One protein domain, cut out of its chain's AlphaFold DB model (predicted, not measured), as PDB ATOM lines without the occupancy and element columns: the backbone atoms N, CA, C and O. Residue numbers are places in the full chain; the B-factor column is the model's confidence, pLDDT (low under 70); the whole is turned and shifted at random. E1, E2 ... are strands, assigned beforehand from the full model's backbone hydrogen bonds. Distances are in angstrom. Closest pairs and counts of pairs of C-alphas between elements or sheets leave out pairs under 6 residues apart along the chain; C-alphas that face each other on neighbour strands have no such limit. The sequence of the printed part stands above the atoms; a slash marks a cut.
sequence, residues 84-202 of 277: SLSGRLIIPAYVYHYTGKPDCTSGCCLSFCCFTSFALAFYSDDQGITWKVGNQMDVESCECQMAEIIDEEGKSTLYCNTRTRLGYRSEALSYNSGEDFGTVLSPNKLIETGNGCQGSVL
ATOM      1  N   SER A  84    -100.296 451.214   1.353       52.09
ATOM      2  CA  SER A  84     -99.435 451.061   0.178       52.09
ATOM      3  C   SER A  84     -97.978 450.852   0.613       52.09
ATOM      4  O   SER A  84     -97.526 451.486   1.569       52.09
ATOM      5  N   LEU A  85     -97.198 450.039  -0.108       51.06
ATOM      6  CA  LEU A  85     -95.744 449.909   0.055       51.06
ATOM      7  C   LEU A  85     -95.004 451.239  -0.127       51.06
ATOM      8  O   LEU A  85     -93.879 451.383   0.345       51.06
ATOM      9  N   SER A  86     -95.628 452.234  -0.760       58.38
ATOM     10  CA  SER A  86     -95.090 453.596  -0.822       58.38
ATOM     11  C   SER A  86     -95.091 454.328   0.532       58.38
ATOM     12  O   SER A  86     -94.558 455.431   0.623       58.38
ATOM     13  N   GLY A  87     -95.704 453.755   1.578       72.38
ATOM     14  CA  GLY A  87     -95.937 454.420   2.865       72.38
ATOM     15  C   GLY A  87     -97.105 455.412   2.838       72.38
ATOM     16  O   GLY A  87     -97.400 456.052   3.848       72.38
ATOM     17  N   ARG A  88     -97.790 455.540   1.693       82.94
ATOM     18  CA  ARG A  88     -99.008 456.337   1.547       82.94
ATOM     19  C   ARG A  88    -100.205 455.585   2.118       82.94
ATOM     20  O   ARG A  88    -100.457 454.429   1.776       82.94
ATOM     21  N   LEU A  89    -100.989 456.277   2.937       81.81
ATOM     22  CA  LEU A  89    -102.276 455.777   3.415       81.81
ATOM     23  C   LEU A  89    -103.352 456.068   2.377       81.81
ATOM     24  O   LEU A  89    -103.408 457.194   1.881       81.81
ATOM     25  N   ILE A  90    -104.219 455.093   2.099       81.00
ATOM     26  CA  ILE A  90    -105.342 455.227   1.167       81.00
ATOM     27  C   ILE A  90    -106.654 454.935   1.893       81.00
ATOM     28  O   ILE A  90    -106.795 453.909   2.557       81.00
ATOM     29  N   ILE A  91    -107.629 455.825   1.721       80.69
ATOM     30  CA  ILE A  91    -109.016 455.628   2.144       80.69
ATOM     31  C   ILE A  91    -109.898 455.649   0.891       80.69
ATOM     32  O   ILE A  91    -110.059 456.717   0.287       80.69
ATOM     33  N   PRO A  92    -110.489 454.506   0.500       80.56
ATOM     34  CA  PRO A  92    -111.505 454.462  -0.544       80.56
ATOM     35  C   PRO A  92    -112.738 455.276  -0.140       80.56
ATOM     36  O   PRO A  92    -113.183 455.234   1.007       80.56
ATOM     37  N   ALA A  93    -113.293 456.023  -1.086       79.56
ATOM     38  CA  ALA A  93    -114.421 456.913  -0.860       79.56
ATOM     39  C   ALA A  93    -115.287 457.056  -2.106       79.56
ATOM     40  O   ALA A  93    -114.874 456.700  -3.205       79.56
ATOM     41  N   TYR A  94    -116.465 457.654  -1.958       80.19
ATOM     42  CA  TYR A  94    -117.254 458.085  -3.102       80.19
ATOM     43  C   TYR A  94    -118.038 459.348  -2.767       80.19
ATOM     44  O   TYR A  94    -118.470 459.544  -1.640       80.19
ATOM     45  N   VAL A  95    -118.239 460.213  -3.755       78.00
ATOM     46  CA  VAL A  95    -118.897 461.513  -3.581       78.00
ATOM     47  C   VAL A  95    -120.143 461.601  -4.441       78.00
ATOM     48  O   VAL A  95    -120.146 461.122  -5.571       78.00
ATOM     49  N   TYR A  96    -121.197 462.236  -3.926       76.44
ATOM     50  CA  TYR A  96    -122.406 462.531  -4.695       76.44
ATOM     51  C   TYR A  96    -122.335 463.919  -5.325       76.44
ATOM     52  O   TYR A  96    -122.134 464.916  -4.634       76.44
ATOM     53  N   HIS A  97    -122.632 463.988  -6.617       76.56
ATOM     54  CA  HIS A  97    -122.892 465.231  -7.332       76.56
ATOM     55  C   HIS A  97    -124.373 465.368  -7.630       76.56
ATOM     56  O   HIS A  97    -125.034 464.408  -8.030       76.56
ATOM     57  N   TYR A  98    -124.894 466.581  -7.465       75.56
ATOM     58  CA  TYR A  98    -126.221 466.915  -7.958       75.56
ATOM     59  C   TYR A  98    -126.163 467.027  -9.484       75.56
ATOM     60  O   TYR A  98    -125.520 467.927 -10.019       75.56
ATOM     61  N   THR A  99    -126.832 466.113 -10.179       69.00
ATOM     62  CA  THR A  99    -126.831 466.043 -11.647       69.00
ATOM     63  C   THR A  99    -128.133 466.529 -12.275       69.00
ATOM     64  O   THR A  99    -128.191 466.650 -13.493       69.00
ATOM     65  N   GLY A 100    -129.157 466.848 -11.468       63.41
ATOM     66  CA  GLY A 100    -130.371 467.547 -11.908       63.41
ATOM     67  C   GLY A 100    -130.981 466.972 -13.189       63.41
ATOM     68  O   GLY A 100    -131.006 467.652 -14.213       63.41
ATOM     69  N   LYS A 101    -131.433 465.708 -13.162       62.81
ATOM     70  CA  LYS A 101    -131.962 465.049 -14.367       62.81
ATOM     71  C   LYS A 101    -133.145 465.850 -14.950       62.81
ATOM     72  O   LYS A 101    -134.078 466.149 -14.205       62.81
ATOM     73  N   PRO A 102    -133.149 466.166 -16.259       58.34
ATOM     74  CA  PRO A 102    -134.136 467.066 -16.863       58.34
ATOM     75  C   PRO A 102    -135.585 466.553 -16.789       58.34
ATOM     76  O   PRO A 102    -136.505 467.361 -16.719       58.34
ATOM     77  N   ASP A 103    -135.793 465.235 -16.709       59.34
ATOM     78  CA  ASP A 103    -137.127 464.614 -16.590       59.34
ATOM     79  C   ASP A 103    -137.615 464.472 -15.135       59.34
ATOM     80  O   ASP A 103    -138.618 463.816 -14.845       59.34
ATOM     81  N   CYS A 104    -136.886 465.048 -14.181       60.62
ATOM     82  CA  CYS A 104    -137.187 464.913 -12.769       60.62
ATOM     83  C   CYS A 104    -138.248 465.942 -12.346       60.62
ATOM     84  O   CYS A 104    -137.975 467.137 -12.249       60.62
ATOM     85  N   THR A 105    -139.482 465.489 -12.101       58.22
ATOM     86  CA  THR A 105    -140.564 466.375 -11.637       58.22
ATOM     87  C   THR A 105    -140.252 466.948 -10.251       58.22
ATOM     88  O   THR A 105    -139.612 466.307  -9.418       58.22
ATOM     89  N   SER A 106    -140.743 468.161  -9.987       57.31
ATOM     90  CA  SER A 106    -140.428 469.017  -8.829       57.31
ATOM     91  C   SER A 106    -140.692 468.417  -7.433       57.31
ATOM     92  O   SER A 106    -140.347 469.041  -6.434       57.31
ATOM     93  N   GLY A 107    -141.273 467.216  -7.339       54.12
ATOM     94  CA  GLY A 107    -141.413 466.445  -6.095       54.12
ATOM     95  C   GLY A 107    -140.310 465.400  -5.843       54.12
ATOM     96  O   GLY A 107    -140.206 464.901  -4.728       54.12
ATOM     97  N   CYS A 108    -139.478 465.064  -6.838       52.62
ATOM     98  CA  CYS A 108    -138.424 464.038  -6.734       52.62
ATOM     99  C   CYS A 108    -137.092 464.602  -6.209       52.62
ATOM    100  O   CYS A 108    -136.194 463.839  -5.881       52.62
ATOM    101  N   CYS A 109    -136.957 465.921  -6.031       48.88
ATOM    102  CA  CYS A 109    -135.734 466.572  -5.528       48.88
ATOM    103  C   CYS A 109    -135.351 466.173  -4.082       48.88
ATOM    104  O   CYS A 109    -134.281 466.542  -3.608       48.88
ATOM    105  N   LEU A 110    -136.219 465.424  -3.394       50.19
ATOM    106  CA  LEU A 110    -135.988 464.800  -2.084       50.19
ATOM    107  C   LEU A 110    -135.621 463.301  -2.183       50.19
ATOM    108  O   LEU A 110    -135.475 462.639  -1.162       50.19
ATOM    109  N   SER A 111    -135.496 462.755  -3.398       51.94
ATOM    110  CA  SER A 111    -135.200 461.350  -3.702       51.94
ATOM    111  C   SER A 111    -133.891 461.218  -4.499       51.94
ATOM    112  O   SER A 111    -133.499 462.121  -5.240       51.94
ATOM    113  N   PHE A 112    -133.222 460.063  -4.388       57.47
ATOM    114  CA  PHE A 112    -131.915 459.720  -4.989       57.47
ATOM    115  C   PHE A 112    -131.847 459.774  -6.530       57.47
ATOM    116  O   PHE A 112    -130.833 459.404  -7.116       57.47
ATOM    117  N   CYS A 113    -132.912 460.219  -7.199       61.12
ATOM    118  CA  CYS A 113    -133.031 460.355  -8.650       61.12
ATOM    119  C   CYS A 113    -132.175 461.503  -9.231       61.12
ATOM    120  O   CYS A 113    -131.844 461.466 -10.417       61.12
ATOM    121  N   CYS A 114    -131.817 462.502  -8.412       68.50
ATOM    122  CA  CYS A 114    -131.085 463.709  -8.833       68.50
ATOM    123  C   CYS A 114    -129.584 463.701  -8.511       68.50
ATOM    124  O   CYS A 114    -128.912 464.697  -8.781       68.50
ATOM    125  N   PHE A 115    -129.076 462.632  -7.897       73.81
ATOM    126  CA  PHE A 115    -127.685 462.537  -7.467       73.81
ATOM    127  C   PHE A 115    -126.995 461.367  -8.155       73.81
ATOM    128  O   PHE A 115    -127.569 460.285  -8.281       73.81
ATOM    129  N   THR A 116    -125.750 461.594  -8.552       78.06
ATOM    130  CA  THR A 116    -124.871 460.584  -9.140       78.06
ATOM    131  C   THR A 116    -123.621 460.498  -8.283       78.06
ATOM    132  O   THR A 116    -123.068 461.537  -7.925       78.06
ATOM    133  N   SER A 117    -123.203 459.288  -7.919       81.25
ATOM    134  CA  SER A 117    -121.993 459.077  -7.129       81.25
ATOM    135  C   SER A 117    -120.802 458.671  -7.983       81.25
ATOM    136  O   SER A 117    -120.977 458.031  -9.020       81.25
ATOM    137  N   PHE A 118    -119.604 459.026  -7.526       85.94
ATOM    138  CA  PHE A 118    -118.338 458.663  -8.158       85.94
ATOM    139  C   PHE A 118    -117.310 458.324  -7.086       85.94
ATOM    140  O   PHE A 118    -117.175 459.053  -6.103       85.94
ATOM    141  N   ALA A 119    -116.591 457.225  -7.273       86.38
ATOM    142  CA  ALA A 119    -115.562 456.769  -6.353       86.38
ATOM    143  C   ALA A 119    -114.285 457.595  -6.516       86.38
ATOM    144  O   ALA A 119    -113.976 458.073  -7.606       86.38
ATOM    145  N   LEU A 120    -113.550 457.764  -5.424       88.75
ATOM    146  CA  LEU A 120    -112.264 458.450  -5.347       88.75
ATOM    147  C   LEU A 120    -111.456 457.904  -4.166       88.75
ATOM    148  O   LEU A 120    -111.956 457.094  -3.384       88.75
ATOM    149  N   ALA A 121    -110.217 458.362  -4.006       87.31
ATOM    150  CA  ALA A 121    -109.414 458.070  -2.822       87.31
ATOM    151  C   ALA A 121    -109.077 459.346  -2.044       87.31
ATOM    152  O   ALA A 121    -108.701 460.362  -2.629       87.31
ATOM    153  N   PHE A 122    -109.134 459.276  -0.716       85.19
ATOM    154  CA  PHE A 122    -108.339 460.170   0.123       85.19
ATOM    155  C   PHE A 122    -106.993 459.529   0.373       85.19
ATOM    156  O   PHE A 122    -106.903 458.317   0.572       85.19
ATOM    157  N   TYR A 123    -105.952 460.347   0.404       86.88
ATOM    158  CA  TYR A 123    -104.618 459.844   0.653       86.88
ATOM    159  C   TYR A 123    -103.798 460.756   1.550       86.88
ATOM    160  O   TYR A 123    -104.021 461.968   1.620       86.88
ATOM    161  N   SER A 124    -102.848 460.151   2.256       85.69
ATOM    162  CA  SER A 124    -101.922 460.847   3.141       85.69
ATOM    163  C   SER A 124    -100.499 460.347   2.932       85.69
ATOM    164  O   SER A 124    -100.244 459.146   2.977       85.69
ATOM    165  N   ASP A 125     -99.586 461.298   2.728       87.50
ATOM    166  CA  ASP A 125     -98.146 461.073   2.547       87.50
ATOM    167  C   ASP A 125     -97.347 461.287   3.850       87.50
ATOM    168  O   ASP A 125     -96.129 461.143   3.872       87.50
ATOM    169  N   ASP A 126     -98.012 461.697   4.934       86.44
ATOM    170  CA  ASP A 126     -97.395 462.120   6.196       86.44
ATOM    171  C   ASP A 126     -97.989 461.370   7.397       86.44
ATOM    172  O   ASP A 126     -98.213 461.927   8.473       86.44
ATOM    173  N   GLN A 127     -98.258 460.077   7.194       80.50
ATOM    174  CA  GLN A 127     -98.804 459.165   8.200       80.50
ATOM    175  C   GLN A 127    -100.144 459.631   8.796       80.50
ATOM    176  O   GLN A 127    -100.421 459.436   9.980       80.50
ATOM    177  N   GLY A 128    -100.994 460.279   8.005       77.69
ATOM    178  CA  GLY A 128    -102.321 460.738   8.414       77.69
ATOM    179  C   GLY A 128    -102.333 462.089   9.136       77.69
ATOM    180  O   GLY A 128    -103.352 462.430   9.750       77.69
ATOM    181  N   ILE A 129    -101.237 462.859   9.099       79.94
ATOM    182  CA  ILE A 129    -101.184 464.214   9.672       79.94
ATOM    183  C   ILE A 129    -102.004 465.190   8.816       79.94
ATOM    184  O   ILE A 129    -102.746 466.000   9.390       79.94
ATOM    185  N   THR A 130    -101.895 465.086   7.492       82.50
ATOM    186  CA  THR A 130    -102.683 465.795   6.479       82.50
ATOM    187  C   THR A 130    -103.255 464.814   5.455       82.50
ATOM    188  O   THR A 130    -102.756 463.702   5.283       82.50
ATOM    189  N   TRP A 131    -104.342 465.220   4.797       82.38
ATOM    190  CA  TRP A 131    -105.051 464.410   3.808       82.38
ATOM    191  C   TRP A 131    -105.298 465.228   2.550       82.38
ATOM    192  O   TRP A 131    -105.626 466.414   2.626       82.38
ATOM    193  N   LYS A 132    -105.158 464.574   1.401       87.12
ATOM    194  CA  LYS A 132    -105.497 465.099   0.081       87.12
ATOM    195  C   LYS A 132    -106.617 464.258  -0.518       87.12
ATOM    196  O   LYS A 132    -106.816 463.108  -0.130       87.12
ATOM    197  N   VAL A 133    -107.344 464.856  -1.452       86.94
ATOM    198  CA  VAL A 133    -108.428 464.203  -2.193       86.94
ATOM    199  C   VAL A 133    -107.927 463.940  -3.602       86.94
ATOM    200  O   VAL A 133    -107.425 464.863  -4.243       86.94
ATOM    201  N   GLY A 134    -108.020 462.695  -4.053       89.62
ATOM    202  CA  GLY A 134    -107.789 462.331  -5.444       89.62
ATOM    203  C   GLY A 134    -108.943 462.759  -6.343       89.62
ATOM    204  O   GLY A 134    -110.035 463.104  -5.880       89.62
ATOM    205  N   ASN A 135    -108.702 462.711  -7.645       91.44
ATOM    206  CA  ASN A 135    -109.735 462.902  -8.643       91.44
ATOM    207  C   ASN A 135    -110.713 461.721  -8.621       91.44
ATOM    208  O   ASN A 135    -110.354 460.575  -8.339       91.44
ATOM    209  N   GLN A 136    -111.979 462.020  -8.898       88.38
ATOM    210  CA  GLN A 136    -113.016 461.001  -8.981       88.38
ATOM    211  C   GLN A 136    -112.893 460.168 -10.257       88.38
ATOM    212  O   GLN A 136    -112.371 460.632 -11.268       88.38
ATOM    213  N   MET A 137    -113.435 458.956 -10.218       87.50
ATOM    214  CA  MET A 137    -113.616 458.123 -11.399       87.50
ATOM    215  C   MET A 137    -114.594 458.770 -12.387       87.50
ATOM    216  O   MET A 137    -115.574 459.397 -11.992       87.50
ATOM    217  N   ASP A 138    -114.381 458.529 -13.680       86.50
ATOM    218  CA  ASP A 138    -115.257 459.019 -14.757       86.50
ATOM    219  C   ASP A 138    -116.563 458.213 -14.916       86.50
ATOM    220  O   ASP A 138    -117.410 458.528 -15.753       86.50
ATOM    221  N   VAL A 139    -116.737 457.150 -14.126       82.94
ATOM    222  CA  VAL A 139    -117.882 456.235 -14.190       82.94
ATOM    223  C   VAL A 139    -118.717 456.375 -12.923       82.94
ATOM    224  O   VAL A 139    -118.164 456.436 -11.828       82.94
ATOM    225  N   GLU A 140    -120.049 456.395 -13.068       85.19
ATOM    226  CA  GLU A 140    -120.964 456.358 -11.919       85.19
ATOM    227  C   GLU A 140    -120.692 455.109 -11.076       85.19
ATOM    228  O   GLU A 140    -120.827 453.973 -11.541       85.19
ATOM    229  N   SER A 141    -120.343 455.333  -9.817       82.25
ATOM    230  CA  SER A 141    -119.960 454.280  -8.893       82.25
ATOM    231  C   SER A 141    -120.340 454.637  -7.460       82.25
ATOM    232  O   SER A 141    -120.407 455.805  -7.080       82.25
ATOM    233  N   CYS A 142    -120.629 453.619  -6.661       78.50
ATOM    234  CA  CYS A 142    -121.011 453.739  -5.258       78.50
ATOM    235  C   CYS A 142    -119.847 453.267  -4.380       78.50
ATOM    236  O   CYS A 142    -118.698 453.631  -4.630       78.50
ATOM    237  N   GLU A 143    -120.143 452.436  -3.376       74.62
ATOM    238  CA  GLU A 143    -119.149 451.855  -2.491       74.62
ATOM    239  C   GLU A 143    -118.017 451.193  -3.289       74.62
ATOM    240  O   GLU A 143    -118.248 450.342  -4.155       74.62
ATOM    241  N   CYS A 144    -116.789 451.588  -2.982       74.62
ATOM    242  CA  CYS A 144    -115.569 451.087  -3.576       74.62
ATOM    243  C   CYS A 144    -114.645 450.464  -2.538       74.62
ATOM    244  O   CYS A 144    -114.622 450.853  -1.370       74.62
ATOM    245  N   GLN A 145    -113.830 449.531  -3.004       72.62
ATOM    246  CA  GLN A 145    -112.685 449.016  -2.277       72.62
ATOM    247  C   GLN A 145    -111.442 449.090  -3.140       72.62
ATOM    248  O   GLN A 145    -111.531 449.011  -4.366       72.62
ATOM    249  N   MET A 146    -110.291 449.258  -2.497       77.62
ATOM    250  CA  MET A 146    -109.025 449.405  -3.194       77.62
ATOM    251  C   MET A 146    -107.976 448.455  -2.641       77.62
ATOM    252  O   MET A 146    -107.952 448.170  -1.448       77.62
ATOM    253  N   ALA A 147    -107.111 447.988  -3.532       73.62
ATOM    254  CA  ALA A 147    -106.081 447.007  -3.264       73.62
ATOM    255  C   ALA A 147    -104.792 447.386  -4.013       73.62
ATOM    256  O   ALA A 147    -104.850 447.799  -5.166       73.62
ATOM    257  N   GLU A 148    -103.628 447.277  -3.378       73.94
ATOM    258  CA  GLU A 148    -102.341 447.598  -4.001       73.94
ATOM    259  C   GLU A 148    -101.757 446.350  -4.647       73.94
ATOM    260  O   GLU A 148    -101.367 445.400  -3.973       73.94
ATOM    261  N   ILE A 149    -101.661 446.361  -5.964       76.00
ATOM    262  CA  ILE A 149    -101.045 445.298  -6.739       76.00
ATOM    263  C   ILE A 149     -99.599 445.692  -7.003       76.00
ATOM    264  O   ILE A 149     -99.339 446.808  -7.452       76.00
ATOM    265  N   ILE A 150     -98.671 444.773  -6.770       73.94
ATOM    266  CA  ILE A 150     -97.267 444.962  -7.131       73.94
ATOM    267  C   ILE A 150     -96.893 443.888  -8.123       73.94
ATOM    268  O   ILE A 150     -97.173 442.709  -7.906       73.94
ATOM    269  N   ASP A 151     -96.322 444.319  -9.237       76.62
ATOM    270  CA  ASP A 151     -95.827 443.402 -10.250       76.62
ATOM    271  C   ASP A 151     -94.452 442.821  -9.877       76.62
ATOM    272  O   ASP A 151     -93.827 443.186  -8.881       76.62
ATOM    273  N   GLU A 152     -93.969 441.888 -10.695       79.00
ATOM    274  CA  GLU A 152     -92.671 441.228 -10.500       79.00
ATOM    275  C   GLU A 152     -91.484 442.212 -10.545       79.00
ATOM    276  O   GLU A 152     -90.401 441.901 -10.049       79.00
ATOM    277  N   GLU A 153     -91.683 443.406 -11.109       84.06
ATOM    278  CA  GLU A 153     -90.687 444.476 -11.192       84.06
ATOM    279  C   GLU A 153     -90.721 445.403  -9.960       84.06
ATOM    280  O   GLU A 153     -89.917 446.333  -9.857       84.06
ATOM    281  N   GLY A 154     -91.621 445.150  -9.002       75.19
ATOM    282  CA  GLY A 154     -91.781 445.950  -7.789       75.19
ATOM    283  C   GLY A 154     -92.590 447.232  -7.999       75.19
ATOM    284  O   GLY A 154     -92.619 448.096  -7.117       75.19
ATOM    285  N   LYS A 155     -93.246 447.397  -9.150       81.38
ATOM    286  CA  LYS A 155     -94.054 448.578  -9.440       81.38
ATOM    287  C   LYS A 155     -95.444 448.423  -8.831       81.38
ATOM    288  O   LYS A 155     -96.194 447.502  -9.144       81.38
ATOM    289  N   SER A 156     -95.797 449.389  -7.988       80.56
ATOM    290  CA  SER A 156     -97.112 449.482  -7.358       80.56
ATOM    291  C   SER A 156     -98.164 450.055  -8.312       80.56
ATOM    292  O   SER A 156     -97.930 451.034  -9.025       80.56
ATOM    293  N   THR A 157     -99.341 449.437  -8.306       82.81
ATOM    294  CA  THR A 157    -100.560 449.908  -8.959       82.81
ATOM    295  C   THR A 157    -101.727 449.740  -7.997       82.81
ATOM    296  O   THR A 157    -102.015 448.642  -7.531       82.81
ATOM    297  N   LEU A 158    -102.450 450.821  -7.727       83.38
ATOM    298  CA  LEU A 158    -103.648 450.776  -6.905       83.38
ATOM    299  C   LEU A 158    -104.841 450.348  -7.763       83.38
ATOM    300  O   LEU A 158    -105.255 451.056  -8.675       83.38
ATOM    301  N   TYR A 159    -105.408 449.193  -7.466       82.38
ATOM    302  CA  TYR A 159    -106.636 448.697  -8.060       82.38
ATOM    303  C   TYR A 159    -107.843 449.146  -7.248       82.38
ATOM    304  O   TYR A 159    -107.832 449.067  -6.026       82.38
ATOM    305  N   CYS A 160    -108.888 449.606  -7.924       81.88
ATOM    306  CA  CYS A 160    -110.157 450.014  -7.342       81.88
ATOM    307  C   CYS A 160    -111.282 449.183  -7.951       81.88
ATOM    308  O   CYS A 160    -111.412 449.097  -9.172       81.88
ATOM    309  N   ASN A 161    -112.117 448.605  -7.099       80.69
ATOM    310  CA  ASN A 161    -113.316 447.885  -7.479       80.69
ATOM    311  C   ASN A 161    -114.523 448.567  -6.855       80.69
ATOM    312  O   ASN A 161    -114.557 448.809  -5.649       80.69
ATOM    313  N   THR A 162    -115.516 448.873  -7.676       77.00
ATOM    314  CA  THR A 162    -116.647 449.692  -7.265       77.00
ATOM    315  C   THR A 162    -117.966 449.008  -7.576       77.00
ATOM    316  O   THR A 162    -118.150 448.401  -8.637       77.00
ATOM    317  N   ARG A 163    -118.919 449.137  -6.656       73.88
ATOM    318  CA  ARG A 163    -120.319 448.822  -6.922       73.88
ATOM    319  C   ARG A 163    -120.869 449.838  -7.916       73.88
ATOM    320  O   ARG A 163    -120.650 451.040  -7.772       73.88
ATOM    321  N   THR A 164    -121.670 449.373  -8.867       72.75
ATOM    322  CA  THR A 164    -122.440 450.255  -9.749       72.75
ATOM    323  C   THR A 164    -123.912 449.856  -9.757       72.75
ATOM    324  O   THR A 164    -124.287 448.760  -9.337       72.75
ATOM    325  N   ARG A 165    -124.760 450.746 -10.275       68.88
ATOM    326  CA  ARG A 165    -126.181 450.464 -10.535       68.88
ATOM    327  C   ARG A 165    -126.424 449.832 -11.912       68.88
ATOM    328  O   ARG A 165    -127.571 449.612 -12.283       68.88
ATOM    329  N   LEU A 166    -125.364 449.551 -12.672       67.75
ATOM    330  CA  LEU A 166    -125.437 449.041 -14.045       67.75
ATOM    331  C   LEU A 166    -125.515 447.504 -14.115       67.75
ATOM    332  O   LEU A 166    -125.534 446.943 -15.208       67.75
ATOM    333  N   GLY A 167    -125.579 446.820 -12.966       64.81
ATOM    334  CA  GLY A 167    -125.654 445.355 -12.883       64.81
ATOM    335  C   GLY A 167    -124.296 444.644 -12.953       64.81
ATOM    336  O   GLY A 167    -124.244 443.421 -13.062       64.81
ATOM    337  N   TYR A 168    -123.193 445.388 -12.874       68.44
ATOM    338  CA  TYR A 168    -121.830 444.858 -12.812       68.44
ATOM    339  C   TYR A 168    -120.929 445.771 -11.980       68.44
ATOM    340  O   TYR A 168    -121.226 446.953 -11.793       68.44
ATOM    341  N   ARG A 169    -119.813 445.241 -11.482       71.88
ATOM    342  CA  ARG A 169    -118.792 446.060 -10.811       71.88
ATOM    343  C   ARG A 169    -117.945 446.820 -11.828       71.88
ATOM    344  O   ARG A 169    -117.678 446.298 -12.908       71.88
ATOM    345  N   SER A 170    -117.541 448.043 -11.493       79.00
ATOM    346  CA  SER A 170    -116.599 448.824 -12.301       79.00
ATOM    347  C   SER A 170    -115.220 448.780 -11.661       79.00
ATOM    348  O   SER A 170    -115.080 448.943 -10.448       79.00
ATOM    349  N   GLU A 171    -114.214 448.534 -12.491       82.69
ATOM    350  CA  GLU A 171    -112.822 448.385 -12.091       82.69
ATOM    351  C   GLU A 171    -111.999 449.563 -12.627       82.69
ATOM    352  O   GLU A 171    -112.214 450.040 -13.747       82.69
ATOM    353  N   ALA A 172    -111.046 450.031 -11.830       85.06
ATOM    354  CA  ALA A 172    -110.157 451.133 -12.165       85.06
ATOM    355  C   ALA A 172    -108.745 450.847 -11.657       85.06
ATOM    356  O   ALA A 172    -108.564 450.170 -10.645       85.06
ATOM    357  N   LEU A 173    -107.741 451.387 -12.343       86.69
ATOM    358  CA  LEU A 173    -106.348 451.320 -11.906       86.69
ATOM    359  C   LEU A 173    -105.812 452.733 -11.724       86.69
ATOM    360  O   LEU A 173    -106.051 453.611 -12.549       86.69
ATOM    361  N   SER A 174    -105.051 452.932 -10.662       89.00
ATOM    362  CA  SER A 174    -104.322 454.154 -10.378       89.00
ATOM    363  C   SER A 174    -102.833 453.842 -10.305       89.00
ATOM    364  O   SER A 174    -102.373 453.049  -9.484       89.00
ATOM    365  N   TYR A 175    -102.072 454.484 -11.188       88.50
ATOM    366  CA  TYR A 175    -100.611 454.369 -11.249       88.50
ATOM    367  C   TYR A 175     -99.898 455.434 -10.403       88.50
ATOM    368  O   TYR A 175     -98.672 455.484 -10.376       88.50
ATOM    369  N   ASN A 176    -100.662 456.302  -9.734       89.69
ATOM    370  CA  ASN A 176    -100.191 457.367  -8.850       89.69
ATOM    371  C   ASN A 176    -100.823 457.255  -7.452       89.69
ATOM    372  O   ASN A 176    -101.028 458.256  -6.765       89.69
ATOM    373  N   SER A 177    -101.127 456.022  -7.035       86.69
ATOM    374  CA  SER A 177    -101.576 455.681  -5.682       86.69
ATOM    375  C   SER A 177    -102.755 456.542  -5.208       86.69
ATOM    376  O   SER A 177    -102.684 457.187  -4.162       86.69
ATOM    377  N   GLY A 178    -103.825 456.566  -6.003       87.81
ATOM    378  CA  GLY A 178    -105.123 457.148  -5.656       87.81
ATOM    379  C   GLY A 178    -105.331 458.607  -6.055       87.81
ATOM    380  O   GLY A 178    -106.408 459.137  -5.798       87.81
ATOM    381  N   GLU A 179    -104.349 459.264  -6.677       92.00
ATOM    382  CA  GLU A 179    -104.532 460.638  -7.164       92.00
ATOM    383  C   GLU A 179    -105.424 460.683  -8.415       92.00
ATOM    384  O   GLU A 179    -106.323 461.515  -8.474       92.00
ATOM    385  N   ASP A 180    -105.259 459.746  -9.352       91.69
ATOM    386  CA  ASP A 180    -106.116 459.578 -10.529       91.69
ATOM    387  C   ASP A 180    -106.426 458.104 -10.785       91.69
ATOM    388  O   ASP A 180    -105.577 457.236 -10.573       91.69
ATOM    389  N   PHE A 181    -107.611 457.825 -11.325       88.31
ATOM    390  CA  PHE A 181    -108.020 456.486 -11.744       88.31
ATOM    391  C   PHE A 181    -108.242 456.437 -13.255       88.31
ATOM    392  O   PHE A 181    -109.106 457.123 -13.793       88.31
ATOM    393  N   GLY A 182    -107.492 455.578 -13.942       82.31
ATOM    394  CA  GLY A 182    -107.771 455.211 -15.325       82.31
ATOM    395  C   GLY A 182    -108.926 454.211 -15.400       82.31
ATOM    396  O   GLY A 182    -108.998 453.264 -14.611       82.31
ATOM    397  N   THR A 183    -109.830 454.393 -16.364       66.69
ATOM    398  CA  THR A 183    -110.943 453.463 -16.613       66.69
ATOM    399  C   THR A 183    -110.419 452.113 -17.117       66.69
ATOM    400  O   THR A 183    -109.785 452.062 -18.173       66.69
ATOM    401  N   VAL A 184    -110.713 451.003 -16.424       60.25
ATOM    402  CA  VAL A 184    -110.429 449.659 -16.958       60.25
ATOM    403  C   VAL A 184    -111.641 449.127 -17.721       60.25
ATOM    404  O   VAL A 184    -112.743 448.977 -17.201       60.25
ATOM    405  N   LEU A 185    -111.405 448.828 -18.997       55.34
ATOM    406  CA  LEU A 185    -112.385 448.490 -20.033       55.34
ATOM    407  C   LEU A 185    -112.706 446.985 -20.108       55.34
ATOM    408  O   LEU A 185    -112.669 446.405 -21.191       55.34
ATOM    409  N   SER A 186    -113.002 446.317 -18.990       51.50
ATOM    410  CA  SER A 186    -113.430 444.904 -19.027       51.50
ATOM    411  C   SER A 186    -114.855 444.747 -18.503       51.50
ATOM    412  O   SER A 186    -115.047 444.464 -17.324       51.50
ATOM    413  N   PRO A 187    -115.884 444.932 -19.348       49.31
ATOM    414  CA  PRO A 187    -117.250 444.843 -18.876       49.31
ATOM    415  C   PRO A 187    -117.600 443.365 -18.619       49.31
ATOM    416  O   PRO A 187    -117.376 442.498 -19.467       49.31
ATOM    417  N   ASN A 188    -118.229 443.103 -17.470       51.56
ATOM    418  CA  ASN A 188    -119.170 441.993 -17.249       51.56
ATOM    419  C   ASN A 188    -118.654 440.643 -16.705       51.56
ATOM    420  O   ASN A 188    -119.378 439.655 -16.826       51.56
ATOM    421  N   LYS A 189    -117.476 440.544 -16.068       51.41
ATOM    422  CA  LYS A 189    -117.112 439.290 -15.355       51.41
ATOM    423  C   LYS A 189    -117.685 439.196 -13.938       51.41
ATOM    424  O   LYS A 189    -118.010 438.101 -13.492       51.41
ATOM    425  N   LEU A 190    -117.839 440.330 -13.254       50.44
ATOM    426  CA  LEU A 190    -118.379 440.410 -11.895       50.44
ATOM    427  C   LEU A 190    -119.812 440.947 -11.948       50.44
ATOM    428  O   LEU A 190    -120.040 442.158 -11.899       50.44
ATOM    429  N   ILE A 191    -120.765 440.032 -12.130       50.00
ATOM    430  CA  ILE A 191    -122.200 440.334 -12.192       50.00
ATOM    431  C   ILE A 191    -122.685 440.747 -10.799       50.00
ATOM    432  O   ILE A 191    -122.454 440.042  -9.820       50.00
ATOM    433  N   GLU A 192    -123.397 441.867 -10.726       43.59
ATOM    434  CA  GLU A 192    -124.120 442.306  -9.532       43.59
ATOM    435  C   GLU A 192    -125.585 441.871  -9.643       43.59
ATOM    436  O   GLU A 192    -126.189 441.930 -10.716       43.59
ATOM    437  N   THR A 193    -126.191 441.443  -8.536       40.44
ATOM    438  CA  THR A 193    -127.623 441.114  -8.517       40.44
ATOM    439  C   THR A 193    -128.442 442.333  -8.077       40.44
ATOM    440  O   THR A 193    -128.127 442.995  -7.089       40.44
ATOM    441  N   GLY A 194    -129.504 442.668  -8.817       51.31
ATOM    442  CA  GLY A 194    -130.409 443.774  -8.471       51.31
ATOM    443  C   GLY A 194    -129.722 445.150  -8.427       51.31
ATOM    444  O   GLY A 194    -129.143 445.581  -9.418       51.31
ATOM    445  N   ASN A 195    -129.792 445.846  -7.282       45.56
ATOM    446  CA  ASN A 195    -129.177 447.172  -7.068       45.56
ATOM    447  C   ASN A 195    -127.691 447.102  -6.632       45.56
ATOM    448  O   ASN A 195    -127.128 448.121  -6.218       45.56
ATOM    449  N   GLY A 196    -127.075 445.918  -6.667       41.88
ATOM    450  CA  GLY A 196    -125.706 445.652  -6.213       41.88
ATOM    451  C   GLY A 196    -125.542 445.601  -4.688       41.88
ATOM    452  O   GLY A 196    -126.361 446.160  -3.954       41.88
ATOM    453  N   CYS A 197    -124.480 444.942  -4.216       37.66
ATOM    454  CA  CYS A 197    -124.118 444.836  -2.795       37.66
ATOM    455  C   CYS A 197    -122.685 445.347  -2.539       37.66
ATOM    456  O   CYS A 197    -121.856 445.416  -3.452       37.66
ATOM    457  N   GLN A 198    -122.372 445.702  -1.287       42.78
ATOM    458  CA  GLN A 198    -120.983 445.886  -0.861       42.78
ATOM    459  C   GLN A 198    -120.243 444.543  -1.003       42.78
ATOM    460  O   GLN A 198    -120.831 443.471  -0.882       42.78
ATOM    461  N   GLY A 199    -118.960 444.597  -1.337       34.41
ATOM    462  CA  GLY A 199    -118.165 443.404  -1.625       34.41
ATOM    463  C   GLY A 199    -116.697 443.768  -1.634       34.41
ATOM    464  O   GLY A 199    -116.387 444.929  -1.930       34.41
ATOM    465  N   SER A 200    -115.835 442.807  -1.295       37.75
ATOM    466  CA  SER A 200    -114.446 443.089  -0.969       37.75
ATOM    467  C   SER A 200    -113.392 442.675  -1.983       37.75
ATOM    468  O   SER A 200    -113.563 441.692  -2.697       37.75
ATOM    469  N   VAL A 201    -112.299 443.442  -2.049       38.03
ATOM    470  CA  VAL A 201    -111.109 443.115  -2.847       38.03
ATOM    471  C   VAL A 201    -109.858 443.337  -2.005       38.03
ATOM    472  O   VAL A 201    -109.651 444.419  -1.469       38.03
ATOM    473  N   LEU A 202    -109.028 442.300  -1.927       35.47
ATOM    474  CA  LEU A 202    -107.724 442.297  -1.277       35.47
ATOM    475  C   LEU A 202    -106.656 441.974  -2.330       35.47
ATOM    476  O   LEU A 202    -106.869 441.099  -3.171       35.47
TER     477      LEU A 202
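Overview. This is residues 84 to 202 of the 277 residues of the protein "Exo-alpha-sialidase" of Sinocyclocheilus grahami (UniProt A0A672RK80). With little regular structure, this is a loose sandwich: the long hairpin E1 and E2 is partly face to face with the sheet E3, E4, E5, a meander of antiparallel neighbours, and long loops extend from both. The 119 printed residues have five named strands and no named helix, and 39 are in named elements: all strand. The whole is only just compact, close to loose (radius of gyration of the C-alphas 15.9 A), spanning 53 by 36 by 20 A.

Along the chain. E1, residues 89 to 98, 28.8 A, begins at (-102.276, 455.777, 3.415). E2 is residues 115 to 124, 27.9 A; E3, 144 to 150; E4, 156 to 162. E5, residues 170 to 174, ends at (-104.322, 454.154, -10.378).

Arrangement. Within hydrogen-bond range are N 93 and O 120 of hairpin E1 and E2, 2.9 A, N 147 and O 159 of hairpin E3 and E4, 2.8 A, and N 160 and O 172 of hairpin E4 and E5, 2.8 A. The closest C-alphas of E1 and E3, Pro 92 and Gln 145, are 5.8 A apart.

Size, cuts and confidence. The printed part has no cut. Links E1 to E2 and E2 to E3 are long. Low confidence includes residues 99 to 114 and 183 to 202.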